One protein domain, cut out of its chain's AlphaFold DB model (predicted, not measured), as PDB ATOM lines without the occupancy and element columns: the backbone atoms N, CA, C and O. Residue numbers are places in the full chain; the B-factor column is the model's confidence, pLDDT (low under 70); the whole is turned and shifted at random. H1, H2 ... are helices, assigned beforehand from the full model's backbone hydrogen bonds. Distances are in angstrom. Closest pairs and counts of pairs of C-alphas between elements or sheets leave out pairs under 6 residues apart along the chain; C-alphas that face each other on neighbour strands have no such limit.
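This is residues 301 to 342 and 352 to 399 of the 999 residues of the protein "Type III effector HrpK" of Phyllobacterium myrsinacearum (UniProt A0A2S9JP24). Two pairs of helices running opposite ways are crossed on each other: the long helix H1 with H6 beside it, and H3 with H4, where H4 packs crosswise on residues 312 to 316 of H1. H2 follows beyond the end of H1 and packs across H3, while H5 turns off from the end of H4 and reaches H6. The printed part has 90 residues with six named helices, in the order H1 to H6, and no named strand, and its class is all helix. It is compact, with a radius of gyration of the C-alphas of 12.2 A and spans of 39 by 30 by 19 A.

Begin with H1, residues 304 to 318, and look at Tyr 312: its C-alpha is 4.5 A from that of Ala 355 in H4, residues 352 to 359, the closest pair of these two helices. H1 touches H4 with residues 312 to 316 alone, about perpendicular at 76 degrees. H1 also touches H6, residues 385 to 394, at a shallow tilt of 22 degrees, opposite ways; the closest C-alphas, Ala 310 and Ile 392, are 5.9 A apart. H2, residues 320 to 327, and H1 meet only through their link. H2 touches H3, residues 335 to 342, about perpendicular at 85 degrees, closest at the C-alphas of Thr 327 and Asp 337, 5.6 A. H3 touches H4 at a shallow tilt of 14 degrees, opposite ways, with the C-alphas of Leu 338 and Leu 356 closest at 5.8 A. H5, residues 362 to 368, and H4 only just touch, with 3 pairs of C-alphas within 8 A, and only at the corner by their link. H5 touches H6 about perpendicular at 79 degrees, closest at the C-alphas of Leu 368 and Ile 388, 5.8 A. H4 and H6 are among the pairs that are apart. Every O i to N i+4 pair is within hydrogen-bond range in H1, H2, H3, H4 and H6, and 2 of 3 are in H5.

Find C-alpha 304 at (-24.319, 21.819, 10.069); from there H1 runs 20.6 A to C-alpha 318 at (-12.720, 4.928, 7.708). H2 to H5 measure 10.7, 10.8, 10.4 and 10.0 A. H6 runs 14.0 A and ends at C-alpha 394, at (-11.605, 16.780, 21.515).

The C-alphas farthest apart, of Ser 301 and Gly 328, are 39.5 A apart. Residues 343 to 351 are cut out between H3 and H4, with 8.4 A between C-alphas 342 and 352. The link from H5 to H6, residues 369 to 384, is long. Mean pLDDT of the printed part is 88.6, and no printed residue is under 70.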
ATOM      1  N   SER A 301     -26.775  19.536  19.461       85.56
ATOM      2  CA  SER A 301     -27.001  20.926  19.054       85.56
ATOM      3  C   SER A 301     -25.932  21.484  18.108       85.56
ATOM      4  O   SER A 301     -25.920  22.700  17.891       85.56
ATOM      5  N   ALA A 302     -25.021  20.637  17.609       89.06
ATOM      6  CA  ALA A 302     -24.007  21.049  16.650       89.06
ATOM      7  C   ALA A 302     -24.656  21.613  15.387       89.06
ATOM      8  O   ALA A 302     -25.657  21.077  14.900       89.06
ATOM      9  N   ASP A 303     -24.086  22.699  14.874       91.88
ATOM     10  CA  ASP A 303     -24.504  23.282  13.607       91.88
ATOM     11  C   ASP A 303     -24.022  22.418  12.429       91.88
ATOM     12  O   ASP A 303     -23.183  21.527  12.572       91.88
ATOM     13  N   GLU A 304     -24.560  22.665  11.241       93.50
ATOM     14  CA  GLU A 304     -24.319  21.819  10.069       93.50
ATOM     15  C   GLU A 304     -22.875  21.898   9.558       93.50
ATOM     16  O   GLU A 304     -22.332  20.893   9.098       93.50
ATOM     17  N   THR A 305     -22.219  23.048   9.711       93.44
ATOM     18  CA  THR A 305     -20.801  23.230   9.372       93.44
ATOM     19  C   THR A 305     -19.912  22.434  10.335       93.44
ATOM     20  O   THR A 305     -19.000  21.724   9.914       93.44
ATOM     21  N   SER A 306     -20.217  22.434  11.631       94.00
ATOM     22  CA  SER A 306     -19.527  21.552  12.583       94.00
ATOM     23  C   SER A 306     -19.676  20.069  12.220       94.00
ATOM     24  O   SER A 306     -18.709  19.300  12.236       94.00
ATOM     25  N   LYS A 307     -20.887  19.663  11.820       94.31
ATOM     26  CA  LYS A 307     -21.170  18.288  11.389       94.31
ATOM     27  C   LYS A 307     -20.403  17.901  10.127       94.31
ATOM     28  O   LYS A 307     -19.934  16.766  10.062       94.31
ATOM     29  N   ILE A 308     -20.271  18.786   9.135       94.81
ATOM     30  CA  ILE A 308     -19.560  18.438   7.897       94.81
ATOM     31  C   ILE A 308     -18.065  18.216   8.154       94.81
ATOM     32  O   ILE A 308     -17.506  17.257   7.625       94.81
ATOM     33  N   PHE A 309     -17.432  18.998   9.037       95.81
ATOM     34  CA  PHE A 309     -16.025  18.777   9.387       95.81
ATOM     35  C   PHE A 309     -15.805  17.438  10.102       95.81
ATOM     36  O   PHE A 309     -14.911  16.677   9.724       95.81
ATOM     37  N   ALA A 310     -16.652  17.105  11.083       94.62
ATOM     38  CA  ALA A 310     -16.598  15.810  11.763       94.62
ATOM     39  C   ALA A 310     -16.848  14.640  10.792       94.62
ATOM     40  O   ALA A 310     -16.158  13.621  10.859       94.62
ATOM     41  N   LYS A 311     -17.779  14.802   9.839       93.00
ATOM     42  CA  LYS A 311     -18.039  13.820   8.777       93.00
ATOM     43  C   LYS A 311     -16.814  13.629   7.885       93.00
ATOM     44  O   LYS A 311     -16.415  12.493   7.649       93.00
ATOM     45  N   TYR A 312     -16.191  14.708   7.409       95.81
ATOM     46  CA  TYR A 312     -14.991  14.609   6.578       95.81
ATOM     47  C   TYR A 312     -13.846  13.905   7.313       95.81
ATOM     48  O   TYR A 312     -13.197  13.048   6.725       95.81
ATOM     49  N   ALA A 313     -13.601  14.218   8.590       95.19
ATOM     50  CA  ALA A 313     -12.581  13.520   9.380       95.19
ATOM     51  C   ALA A 313     -12.904  12.022   9.536       95.19
ATOM     52  O   ALA A 313     -12.034  11.179   9.318       95.19
ATOM     53  N   SER A 314     -14.166  11.676   9.829       90.00
ATOM     54  CA  SER A 314     -14.629  10.280   9.914       90.00
ATOM     55  C   SER A 314     -14.392   9.526   8.601       90.00
ATOM     56  O   SER A 314     -13.914   8.393   8.620       90.00
ATOM     57  N   LEU A 315     -14.628  10.168   7.450       87.44
ATOM     58  CA  LEU A 315     -14.375   9.575   6.134       87.44
ATOM     59  C   LEU A 315     -12.890   9.272   5.897       87.44
ATOM     60  O   LEU A 315     -12.580   8.203   5.372       87.44
ATOM     61  N   ILE A 316     -11.972  10.154   6.309       93.25
ATOM     62  CA  ILE A 316     -10.532   9.854   6.246       93.25
ATOM     63  C   ILE A 316     -10.191   8.691   7.181       93.25
ATOM     64  O   ILE A 316      -9.490   7.775   6.764       93.25
ATOM     65  N   ASN A 317     -10.735   8.667   8.402       89.44
ATOM     66  CA  ASN A 317     -10.477   7.593   9.365       89.44
ATOM     67  C   ASN A 317     -10.931   6.216   8.847       89.44
ATOM     68  O   ASN A 317     -10.188   5.239   8.919       89.44
ATOM     69  N   GLN A 318     -12.140   6.150   8.279       81.44
ATOM     70  CA  GLN A 318     -12.720   4.928   7.708       81.44
ATOM     71  C   GLN A 318     -11.890   4.385   6.542       81.44
ATOM     72  O   GLN A 318     -11.770   3.176   6.373       81.44
ATOM     73  N   ASN A 319     -11.302   5.281   5.747       82.56
ATOM     74  CA  ASN A 319     -10.511   4.921   4.573       82.56
ATOM     75  C   ASN A 319      -9.000   4.934   4.848       82.56
ATOM     76  O   ASN A 319      -8.224   4.751   3.916       82.56
ATOM     77  N   TYR A 320      -8.562   5.118   6.097       87.12
ATOM     78  CA  TYR A 320      -7.153   5.346   6.427       87.12
ATOM     79  C   TYR A 320      -6.241   4.218   5.925       87.12
ATOM     80  O   TYR A 320      -5.264   4.478   5.225       87.12
ATOM     81  N   ASP A 321      -6.573   2.959   6.236       79.75
ATOM     82  CA  ASP A 321      -5.742   1.810   5.842       79.75
ATOM     83  C   ASP A 321      -5.756   1.593   4.325       79.75
ATOM     84  O   ASP A 321      -4.747   1.193   3.748       79.75
ATOM     85  N   LEU A 322      -6.882   1.904   3.675       74.50
ATOM     86  CA  LEU A 322      -7.025   1.836   2.223       74.50
ATOM     87  C   LEU A 322      -6.139   2.884   1.536       74.50
ATOM     88  O   LEU A 322      -5.386   2.549   0.622       74.50
ATOM     89  N   ILE A 323      -6.198   4.137   1.999       83.12
ATOM     90  CA  ILE A 323      -5.357   5.228   1.497       83.12
ATOM     91  C   ILE A 323      -3.886   4.862   1.699       83.12
ATOM     92  O   ILE A 323      -3.097   4.949   0.758       83.12
ATOM     93  N   LYS A 324      -3.527   4.388   2.897       82.94
ATOM     94  CA  LYS A 324      -2.159   3.986   3.245       82.94
ATOM     95  C   LYS A 324      -1.652   2.867   2.337       82.94
ATOM     96  O   LYS A 324      -0.556   2.975   1.792       82.94
ATOM     97  N   GLY A 325      -2.463   1.830   2.126       71.00
ATOM     98  CA  GLY A 325      -2.126   0.699   1.260       71.00
ATOM     99  C   GLY A 325      -1.899   1.105  -0.198       71.00
ATOM    100  O   GLY A 325      -0.893   0.715  -0.783       71.00
ATOM    101  N   LYS A 326      -2.782   1.938  -0.763       72.62
ATOM    102  CA  LYS A 326      -2.725   2.369  -2.175       72.62
ATOM    103  C   LYS A 326      -1.621   3.376  -2.486       72.62
ATOM    104  O   LYS A 326      -1.195   3.488  -3.629       72.62
ATOM    105  N   THR A 327      -1.195   4.144  -1.493       78.38
ATOM    106  CA  THR A 327      -0.167   5.182  -1.668       78.38
ATOM    107  C   THR A 327       1.225   4.695  -1.280       78.38
ATOM    108  O   THR A 327       2.212   5.352  -1.599       78.38
ATOM    109  N   GLY A 328       1.318   3.534  -0.619       75.25
ATOM    110  CA  GLY A 328       2.568   3.030  -0.057       75.25
ATOM    111  C   GLY A 328       3.064   3.861   1.130       75.25
ATOM    112  O   GLY A 328       4.263   3.859   1.410       75.25
ATOM    113  N   ALA A 329       2.170   4.590   1.806       80.81
ATOM    114  CA  ALA A 329       2.533   5.462   2.915       80.81
ATOM    115  C   ALA A 329       3.130   4.661   4.092       80.81
ATOM    116  O   ALA A 329       2.647   3.581   4.447       80.81
ATOM    117  N   GLY A 330       4.195   5.209   4.688       79.44
ATOM    118  CA  GLY A 330       4.945   4.609   5.796       79.44
ATOM    119  C   GLY A 330       4.202   4.683   7.133       79.44
ATOM    120  O   GLY A 330       3.090   4.183   7.277       79.44
ATOM    121  N   ASP A 331       4.804   5.293   8.154       82.69
ATOM    122  CA  ASP A 331       4.229   5.297   9.511       82.69
ATOM    123  C   ASP A 331       2.926   6.113   9.639       82.69
ATOM    124  O   ASP A 331       2.087   5.785  10.476       82.69
ATOM    125  N   GLY A 332       2.694   7.088   8.755       91.25
ATOM    126  CA  GLY A 332       1.484   7.913   8.706       91.25
ATOM    127  C   GLY A 332       1.166   8.379   7.286       91.25
ATOM    128  O   GLY A 332       2.022   8.299   6.403       91.25
ATOM    129  N   LEU A 333      -0.064   8.844   7.064       95.44
ATOM    130  CA  LEU A 333      -0.472   9.456   5.796       95.44
ATOM    131  C   LEU A 333       0.085  10.875   5.695       95.44
ATOM    132  O   LEU A 333       0.084  11.593   6.684       95.44
ATOM    133  N   THR A 334       0.492  11.305   4.507       96.69
ATOM    134  CA  THR A 334       0.890  12.691   4.219       96.69
ATOM    135  C   THR A 334      -0.169  13.407   3.376       96.69
ATOM    136  O   THR A 334      -1.039  12.772   2.772       96.69
ATOM    137  N   ILE A 335      -0.070  14.737   3.238       96.06
ATOM    138  CA  ILE A 335      -0.884  15.511   2.276       96.06
ATOM    139  C   ILE A 335      -0.805  14.904   0.868       96.06
ATOM    140  O   ILE A 335      -1.823  14.776   0.184       96.06
ATOM    141  N   LYS A 336       0.402  14.505   0.447       95.62
ATOM    142  CA  LYS A 336       0.643  13.931  -0.877       95.62
ATOM    143  C   LYS A 336      -0.065  12.590  -1.044       95.62
ATOM    144  O   LYS A 336      -0.574  12.318  -2.123       95.62
ATOM    145  N   ASP A 337      -0.156  11.789   0.012       95.19
ATOM    146  CA  ASP A 337      -0.878  10.514  -0.026       95.19
ATOM    147  C   ASP A 337      -2.385  10.736  -0.188       95.19
ATOM    148  O   ASP A 337      -3.011  10.105  -1.039       95.19
ATOM    149  N   LEU A 338      -2.968  11.700   0.537       96.62
ATOM    150  CA  LEU A 338      -4.383  12.059   0.366       96.62
ATOM    151  C   LEU A 338      -4.680  12.539  -1.067       96.62
ATOM    152  O   LEU A 338      -5.689  12.150  -1.658       96.62
ATOM    153  N   GLN A 339      -3.792  13.360  -1.639       94.38
ATOM    154  CA  GLN A 339      -3.912  13.860  -3.014       94.38
ATOM    155  C   GLN A 339      -3.755  12.738  -4.046       94.38
ATOM    156  O   GLN A 339      -4.626  12.569  -4.896       94.38
ATOM    157  N   ASN A 340      -2.705  11.921  -3.924       86.44
ATOM    158  CA  ASN A 340      -2.462  10.779  -4.804       86.44
ATOM    159  C   ASN A 340      -3.644   9.809  -4.790       86.44
ATOM    160  O   ASN A 340      -4.095   9.384  -5.849       86.44
ATOM    161  N   PHE A 341      -4.183   9.488  -3.610       84.81
ATOM    162  CA  PHE A 341      -5.342   8.611  -3.505       84.81
ATOM    163  C   PHE A 341      -6.573   9.215  -4.184       84.81
ATOM    164  O   PHE A 341      -7.259   8.517  -4.928       84.81
ATOM    165  N   LYS A 342      -6.841  10.511  -3.990       85.81
ATOM    166  CA  LYS A 342      -7.942  11.199  -4.678       85.81
ATOM    167  C   LYS A 342      -7.790  11.135  -6.202       85.81
ATOM    168  O   LYS A 342      -8.769  10.867  -6.894       85.81
ATOM    169  N   LEU A 352     -16.218  11.595  -0.115       83.38
ATOM    170  CA  LEU A 352     -14.827  11.226   0.163       83.38
ATOM    171  C   LEU A 352     -13.854  12.098  -0.640       83.38
ATOM    172  O   LEU A 352     -12.832  12.508  -0.097       83.38
ATOM    173  N   LYS A 353     -14.179  12.447  -1.894       85.19
ATOM    174  CA  LYS A 353     -13.376  13.406  -2.678       85.19
ATOM    175  C   LYS A 353     -13.287  14.759  -1.987       85.19
ATOM    176  O   LYS A 353     -12.203  15.327  -1.905       85.19
ATOM    177  N   GLU A 354     -14.411  15.261  -1.488       89.44
ATOM    178  CA  GLU A 354     -14.462  16.516  -0.749       89.44
ATOM    179  C   GLU A 354     -13.661  16.419   0.556       89.44
ATOM    180  O   GLU A 354     -12.839  17.292   0.823       89.44
ATOM    181  N   ALA A 355     -13.812  15.335   1.324       95.38
ATOM    182  CA  ALA A 355     -13.019  15.115   2.532       95.38
ATOM    183  C   ALA A 355     -11.506  15.106   2.245       95.38
ATOM    184  O   ALA A 355     -10.747  15.778   2.941       95.38
ATOM    185  N   LEU A 356     -11.069  14.402   1.194       95.94
ATOM    186  CA  LEU A 356      -9.668  14.371   0.759       95.94
ATOM    187  C   LEU A 356      -9.188  15.753   0.305       95.94
ATOM    188  O   LEU A 356      -8.082  16.163   0.647       95.94
ATOM    189  N   ASN A 357     -10.014  16.502  -0.430       95.38
ATOM    190  CA  ASN A 357      -9.668  17.849  -0.880       95.38
ATOM    191  C   ASN A 357      -9.548  18.846   0.287       95.38
ATOM    192  O   ASN A 357      -8.631  19.664   0.311       95.38
ATOM    193  N   PHE A 358     -10.437  18.742   1.278       97.31
ATOM    194  CA  PHE A 358     -10.422  19.588   2.467       97.31
ATOM    195  C   PHE A 358      -9.219  19.275   3.361       97.31
ATOM    196  O   PHE A 358      -8.440  20.165   3.691       97.31
ATOM    197  N   TRP A 359      -9.022  18.003   3.723       97.25
ATOM    198  CA  TRP A 359      -7.947  17.609   4.636       97.25
ATOM    199  C   TRP A 359      -6.561  17.610   3.997       97.25
ATOM    200  O   TRP A 359      -5.581  17.624   4.729       97.25
ATOM    201  N   SER A 360      -6.445  17.663   2.667       96.44
ATOM    202  CA  SER A 360      -5.158  17.886   1.987       96.44
ATOM    203  C   SER A 360      -4.732  19.359   1.926       96.44
ATOM    204  O   SER A 360      -3.637  19.654   1.446       96.44
ATOM    205  N   GLN A 361      -5.546  20.297   2.424       94.38
ATOM    206  CA  GLN A 361      -5.095  21.678   2.602       94.38
ATOM    207  C   GLN A 361      -4.065  21.751   3.742       94.38
ATOM    208  O   GLN A 361      -4.365  21.249   4.827       94.38
ATOM    209  N   PRO A 362      -2.902  22.416   3.575       91.31
ATOM    210  CA  PRO A 362      -1.864  22.482   4.613       91.31
ATOM    211  C   PRO A 362      -2.374  22.952   5.982       91.31
ATOM    212  O   PRO A 362      -2.031  22.385   7.021       91.31
ATOM    213  N   GLY A 363      -3.247  23.961   5.990       86.19
ATOM    214  CA  GLY A 363      -3.889  24.473   7.192       86.19
ATOM    215  C   GLY A 363      -4.757  23.431   7.891       86.19
ATOM    216  O   GLY A 363      -4.619  23.244   9.098       86.19
ATOM    217  N   ALA A 364      -5.596  22.713   7.140       92.62
ATOM    218  CA  ALA A 364      -6.494  21.688   7.672       92.62
ATOM    219  C   ALA A 364      -5.724  20.452   8.141       92.62
ATOM    220  O   ALA A 364      -5.911  20.005   9.271       92.62
ATOM    221  N   PHE A 365      -4.810  19.950   7.307       95.69
ATOM    222  CA  PHE A 365      -3.977  18.789   7.605       95.69
ATOM    223  C   PHE A 365      -3.228  18.966   8.925       95.69
ATOM    224  O   PHE A 365      -3.291  18.105   9.794       95.69
ATOM    225  N   SER A 366      -2.627  20.143   9.126       88.62
ATOM    226  CA  SER A 366      -1.861  20.428  10.339       88.62
ATOM    227  C   SER A 366      -2.680  20.492  11.628       88.62
ATOM    228  O   SER A 366      -2.120  20.387  12.712       88.62
ATOM    229  N   LYS A 367      -3.997  20.720  11.530       87.00
ATOM    230  CA  LYS A 367      -4.909  20.637  12.678       87.00
ATOM    231  C   LYS A 367      -5.331  19.197  12.934       87.00
ATOM    232  O   LYS A 367      -5.561  18.834  14.080       87.00
ATOM    233  N   LEU A 368      -5.438  18.401  11.872       91.50
ATOM    234  CA  LEU A 368      -5.821  17.003  11.971       91.50
ATOM    235  C   LEU A 368      -4.680  16.144  12.521       91.50
ATOM    236  O   LEU A 368      -4.938  15.339  13.402       91.50
ATOM    237  N   GLU A 369      -3.444  16.338  12.051       91.81
ATOM    238  CA  GLU A 369      -2.276  15.523  12.435       91.81
ATOM    239  C   GLU A 369      -1.821  15.735  13.882       91.81
ATOM    240  O   GLU A 369      -1.188  14.867  14.459       91.81
ATOM    241  N   THR A 370      -2.166  16.861  14.507       85.12
ATOM    242  CA  THR A 370      -1.879  17.082  15.933       85.12
ATOM    243  C   THR A 370      -3.032  16.660  16.838       85.12
ATOM    244  O   THR A 370      -2.954  16.858  18.047       85.12
ATOM    245  N   GLY A 371      -4.116  16.112  16.280       84.31
ATOM    246  CA  GLY A 371      -5.393  15.931  16.969       84.31
ATOM    247  C   GLY A 371      -5.357  15.048  18.216       84.31
ATOM    248  O   GLY A 371      -6.181  15.207  19.121       84.31
ATOM    249  N   ALA A 372      -4.403  14.117  18.304       84.06
ATOM    250  CA  ALA A 372      -4.223  13.296  19.497       84.06
ATOM    251  C   ALA A 372      -3.595  14.100  20.643       84.06
ATOM    252  O   ALA A 372      -3.950  13.904  21.807       84.06
ATOM    253  N   ASN A 373      -2.673  15.007  20.308       82.50
ATOM    254  CA  ASN A 373      -1.761  15.668  21.236       82.50
ATOM    255  C   ASN A 373      -1.529  17.156  20.878       82.50
ATOM    256  O   ASN A 373      -0.382  17.591  20.739       82.50
ATOM    257  N   PRO A 374      -2.580  17.994  20.783       78.94
ATOM    258  CA  PRO A 374      -2.473  19.359  20.245       78.94
ATOM    259  C   PRO A 374      -1.641  20.330  21.089       78.94
ATOM    260  O   PRO A 374      -1.341  21.435  20.643       78.94
ATOM    261  N   LEU A 375      -1.311  19.951  22.327       79.69
ATOM    262  CA  LEU A 375      -0.501  20.749  23.250       79.69
ATOM    263  C   LEU A 375       0.939  20.251  23.374       79.69
ATOM    264  O   LEU A 375       1.755  20.929  23.980       79.69
ATOM    265  N   THR A 376       1.258  19.074  22.854       79.94
ATOM    266  CA  THR A 376       2.563  18.436  23.087       79.94
ATOM    267  C   THR A 376       3.219  17.948  21.803       79.94
ATOM    268  O   THR A 376       4.369  17.523  21.831       79.94
ATOM    269  N   SER A 377       2.530  18.033  20.663       79.69
ATOM    270  CA  SER A 377       3.053  17.615  19.365       79.69
ATOM    271  C   SER A 377       3.020  18.760  18.358       79.69
ATOM    272  O   SER A 377       2.016  19.458  18.203       79.69
ATOM    273  N   LYS A 378       4.143  18.946  17.660       83.06
ATOM    274  CA  LYS A 378       4.237  19.829  16.496       83.06
ATOM    275  C   LYS A 378       3.751  19.066  15.253       83.06
ATOM    276  O   LYS A 378       4.031  17.874  15.170       83.06
ATOM    277  N   PRO A 379       3.110  19.746  14.284       84.62
ATOM    278  CA  PRO A 379       2.963  19.262  12.911       84.62
ATOM    279  C   PRO A 379       4.238  18.586  12.383       84.62
ATOM    280  O   PRO A 379       5.268  19.254  12.254       84.62
ATOM    281  N   ASP A 380       4.187  17.282  12.102       86.94
ATOM    282  CA  ASP A 380       5.321  16.489  11.602       86.94
ATOM    283  C   ASP A 380       5.116  15.985  10.160       86.94
ATOM    284  O   ASP A 380       5.999  15.342   9.583       86.94
ATOM    285  N   GLY A 381       3.974  16.316   9.552       91.31
ATOM    286  CA  GLY A 381       3.588  15.899   8.213       91.31
ATOM    287  C   GLY A 381       3.006  14.487   8.152       91.31
ATOM    288  O   GLY A 381       2.806  13.988   7.040       91.31
ATOM    289  N   LYS A 382       2.764  13.828   9.294       93.81
ATOM    290  CA  LYS A 382       2.308  12.439   9.380       93.81
ATOM    291  C   LYS A 382       1.008  12.345  10.169       93.81
ATOM    292  O   LYS A 382       0.965  12.427  11.385       93.81
ATOM    293  N   LEU A 383      -0.062  12.041   9.452       95.06
ATOM    294  CA  LEU A 383      -1.372  11.794  10.027       95.06
ATOM    295  C   LEU A 383      -1.510  10.331  10.461       95.06
ATOM    296  O   LEU A 383      -1.349   9.441   9.623       95.06
ATOM    297  N   SER A 384      -1.886  10.084  11.720       93.00
ATOM    298  CA  SER A 384      -2.276   8.764  12.238       93.00
ATOM    299  C   SER A 384      -3.787   8.642  12.501       93.00
ATOM    300  O   SER A 384      -4.521   9.631  12.532       93.00
ATOM    301  N   LYS A 385      -4.285   7.416  12.730       91.38
ATOM    302  CA  LYS A 385      -5.687   7.188  13.147       91.38
ATOM    303  C   LYS A 385      -6.009   7.804  14.509       91.38
ATOM    304  O   LYS A 385      -7.141   8.254  14.723       91.38
ATOM    305  N   ASP A 386      -5.038   7.808  15.417       89.69
ATOM    306  CA  ASP A 386      -5.200   8.385  16.750       89.69
ATOM    307  C   ASP A 386      -5.353   9.901  16.656       89.69
ATOM    308  O   ASP A 386      -6.183  10.462  17.370       89.69
ATOM    309  N   ASP A 387      -4.661  10.548  15.714       93.00
ATOM    310  CA  ASP A 387      -4.796  11.987  15.484       93.00
ATOM    311  C   ASP A 387      -6.191  12.347  14.982       93.00
ATOM    312  O   ASP A 387      -6.861  13.205  15.559       93.00
ATOM    313  N   ILE A 388      -6.694  11.616  13.982       93.69
ATOM    314  CA  ILE A 388      -8.045  11.829  13.445       93.69
ATOM    315  C   ILE A 388      -9.100  11.609  14.538       93.69
ATOM    316  O   ILE A 388     -10.020  12.412  14.707       93.69
ATOM    317  N   THR A 389      -8.967  10.524  15.303       91.06
ATOM    318  CA  THR A 389      -9.914  10.175  16.369       91.06
ATOM    319  C   THR A 389      -9.848  11.176  17.526       91.06
ATOM    320  O   THR A 389     -10.889  11.583  18.053       91.06
ATOM    321  N   GLY A 390      -8.641  11.606  17.902       88.00
ATOM    322  CA  GLY A 390      -8.393  12.636  18.905       88.00
ATOM    323  C   GLY A 390      -9.009  13.972  18.507       88.00
ATOM    324  O   GLY A 390      -9.751  14.557  19.303       88.00
ATOM    325  N   TRP A 391      -8.823  14.381  17.249       91.69
ATOM    326  CA  TRP A 391      -9.402  15.603  16.705       91.69
ATOM    327  C   TRP A 391     -10.936  15.570  16.749       91.69
ATOM    328  O   TRP A 391     -11.548  16.468  17.326       91.69
ATOM    329  N   ILE A 392     -11.576  14.506  16.237       91.25
ATOM    330  CA  ILE A 392     -13.050  14.367  16.250       91.25
ATOM    331  C   ILE A 392     -13.602  14.454  17.680       91.25
ATOM    332  O   ILE A 392     -14.651  15.056  17.919       91.25
ATOM    333  N   LYS A 393     -12.912  13.835  18.641       87.12
ATOM    334  CA  LYS A 393     -13.372  13.746  20.028       87.12
ATOM    335  C   LYS A 393     -13.195  15.054  20.799       87.12
ATOM    336  O   LYS A 393     -14.072  15.401  21.592       87.12
ATOM    337  N   ASN A 394     -12.061  15.726  20.611       82.50
ATOM    338  CA  ASN A 394     -11.605  16.780  21.515       82.50
ATOM    339  C   ASN A 394     -11.581  18.174  20.874       82.50
ATOM    340  O   ASN A 394     -11.723  19.158  21.596       82.50
ATOM    341  N   GLU A 395     -11.417  18.270  19.553       84.75
ATOM    342  CA  GLU A 395     -11.144  19.538  18.861       84.75
ATOM    343  C   GLU A 395     -12.179  19.925  17.807       84.75
ATOM    344  O   GLU A 395     -12.294  21.111  17.492       84.75
ATOM    345  N   ALA A 396     -12.936  18.963  17.270       89.88
ATOM    346  CA  ALA A 396     -13.952  19.244  16.267       89.88
ATOM    347  C   ALA A 396     -14.939  20.316  16.774       89.88
ATOM    348  O   ALA A 396     -15.424  20.215  17.911       89.88
ATOM    349  N   PRO A 397     -15.237  21.341  15.950       87.81
ATOM    350  CA  PRO A 397     -16.129  22.428  16.334       87.81
ATOM    351  C   PRO A 397     -17.530  21.896  16.645       87.81
ATOM    352  O   PRO A 397     -17.921  20.835  16.165       87.81
ATOM    353  N   LYS A 398     -18.272  22.617  17.489       88.88
ATOM    354  CA  LYS A 398     -19.588  22.190  18.009       88.88
ATOM    355  C   LYS A 398     -20.671  23.248  17.817       88.88
ATOM    356  O   LYS A 398     -21.825  23.008  18.170       88.88
ATOM    357  N   ASP A 399     -20.313  24.416  17.310       84.25
ATOM    358  CA  ASP A 399     -21.219  25.525  17.050       84.25
ATOM    359  C   ASP A 399     -20.679  26.420  15.930       84.25
ATOM    360  O   ASP A 399     -19.536  26.300  15.484       84.25
TER     361      ASP A 399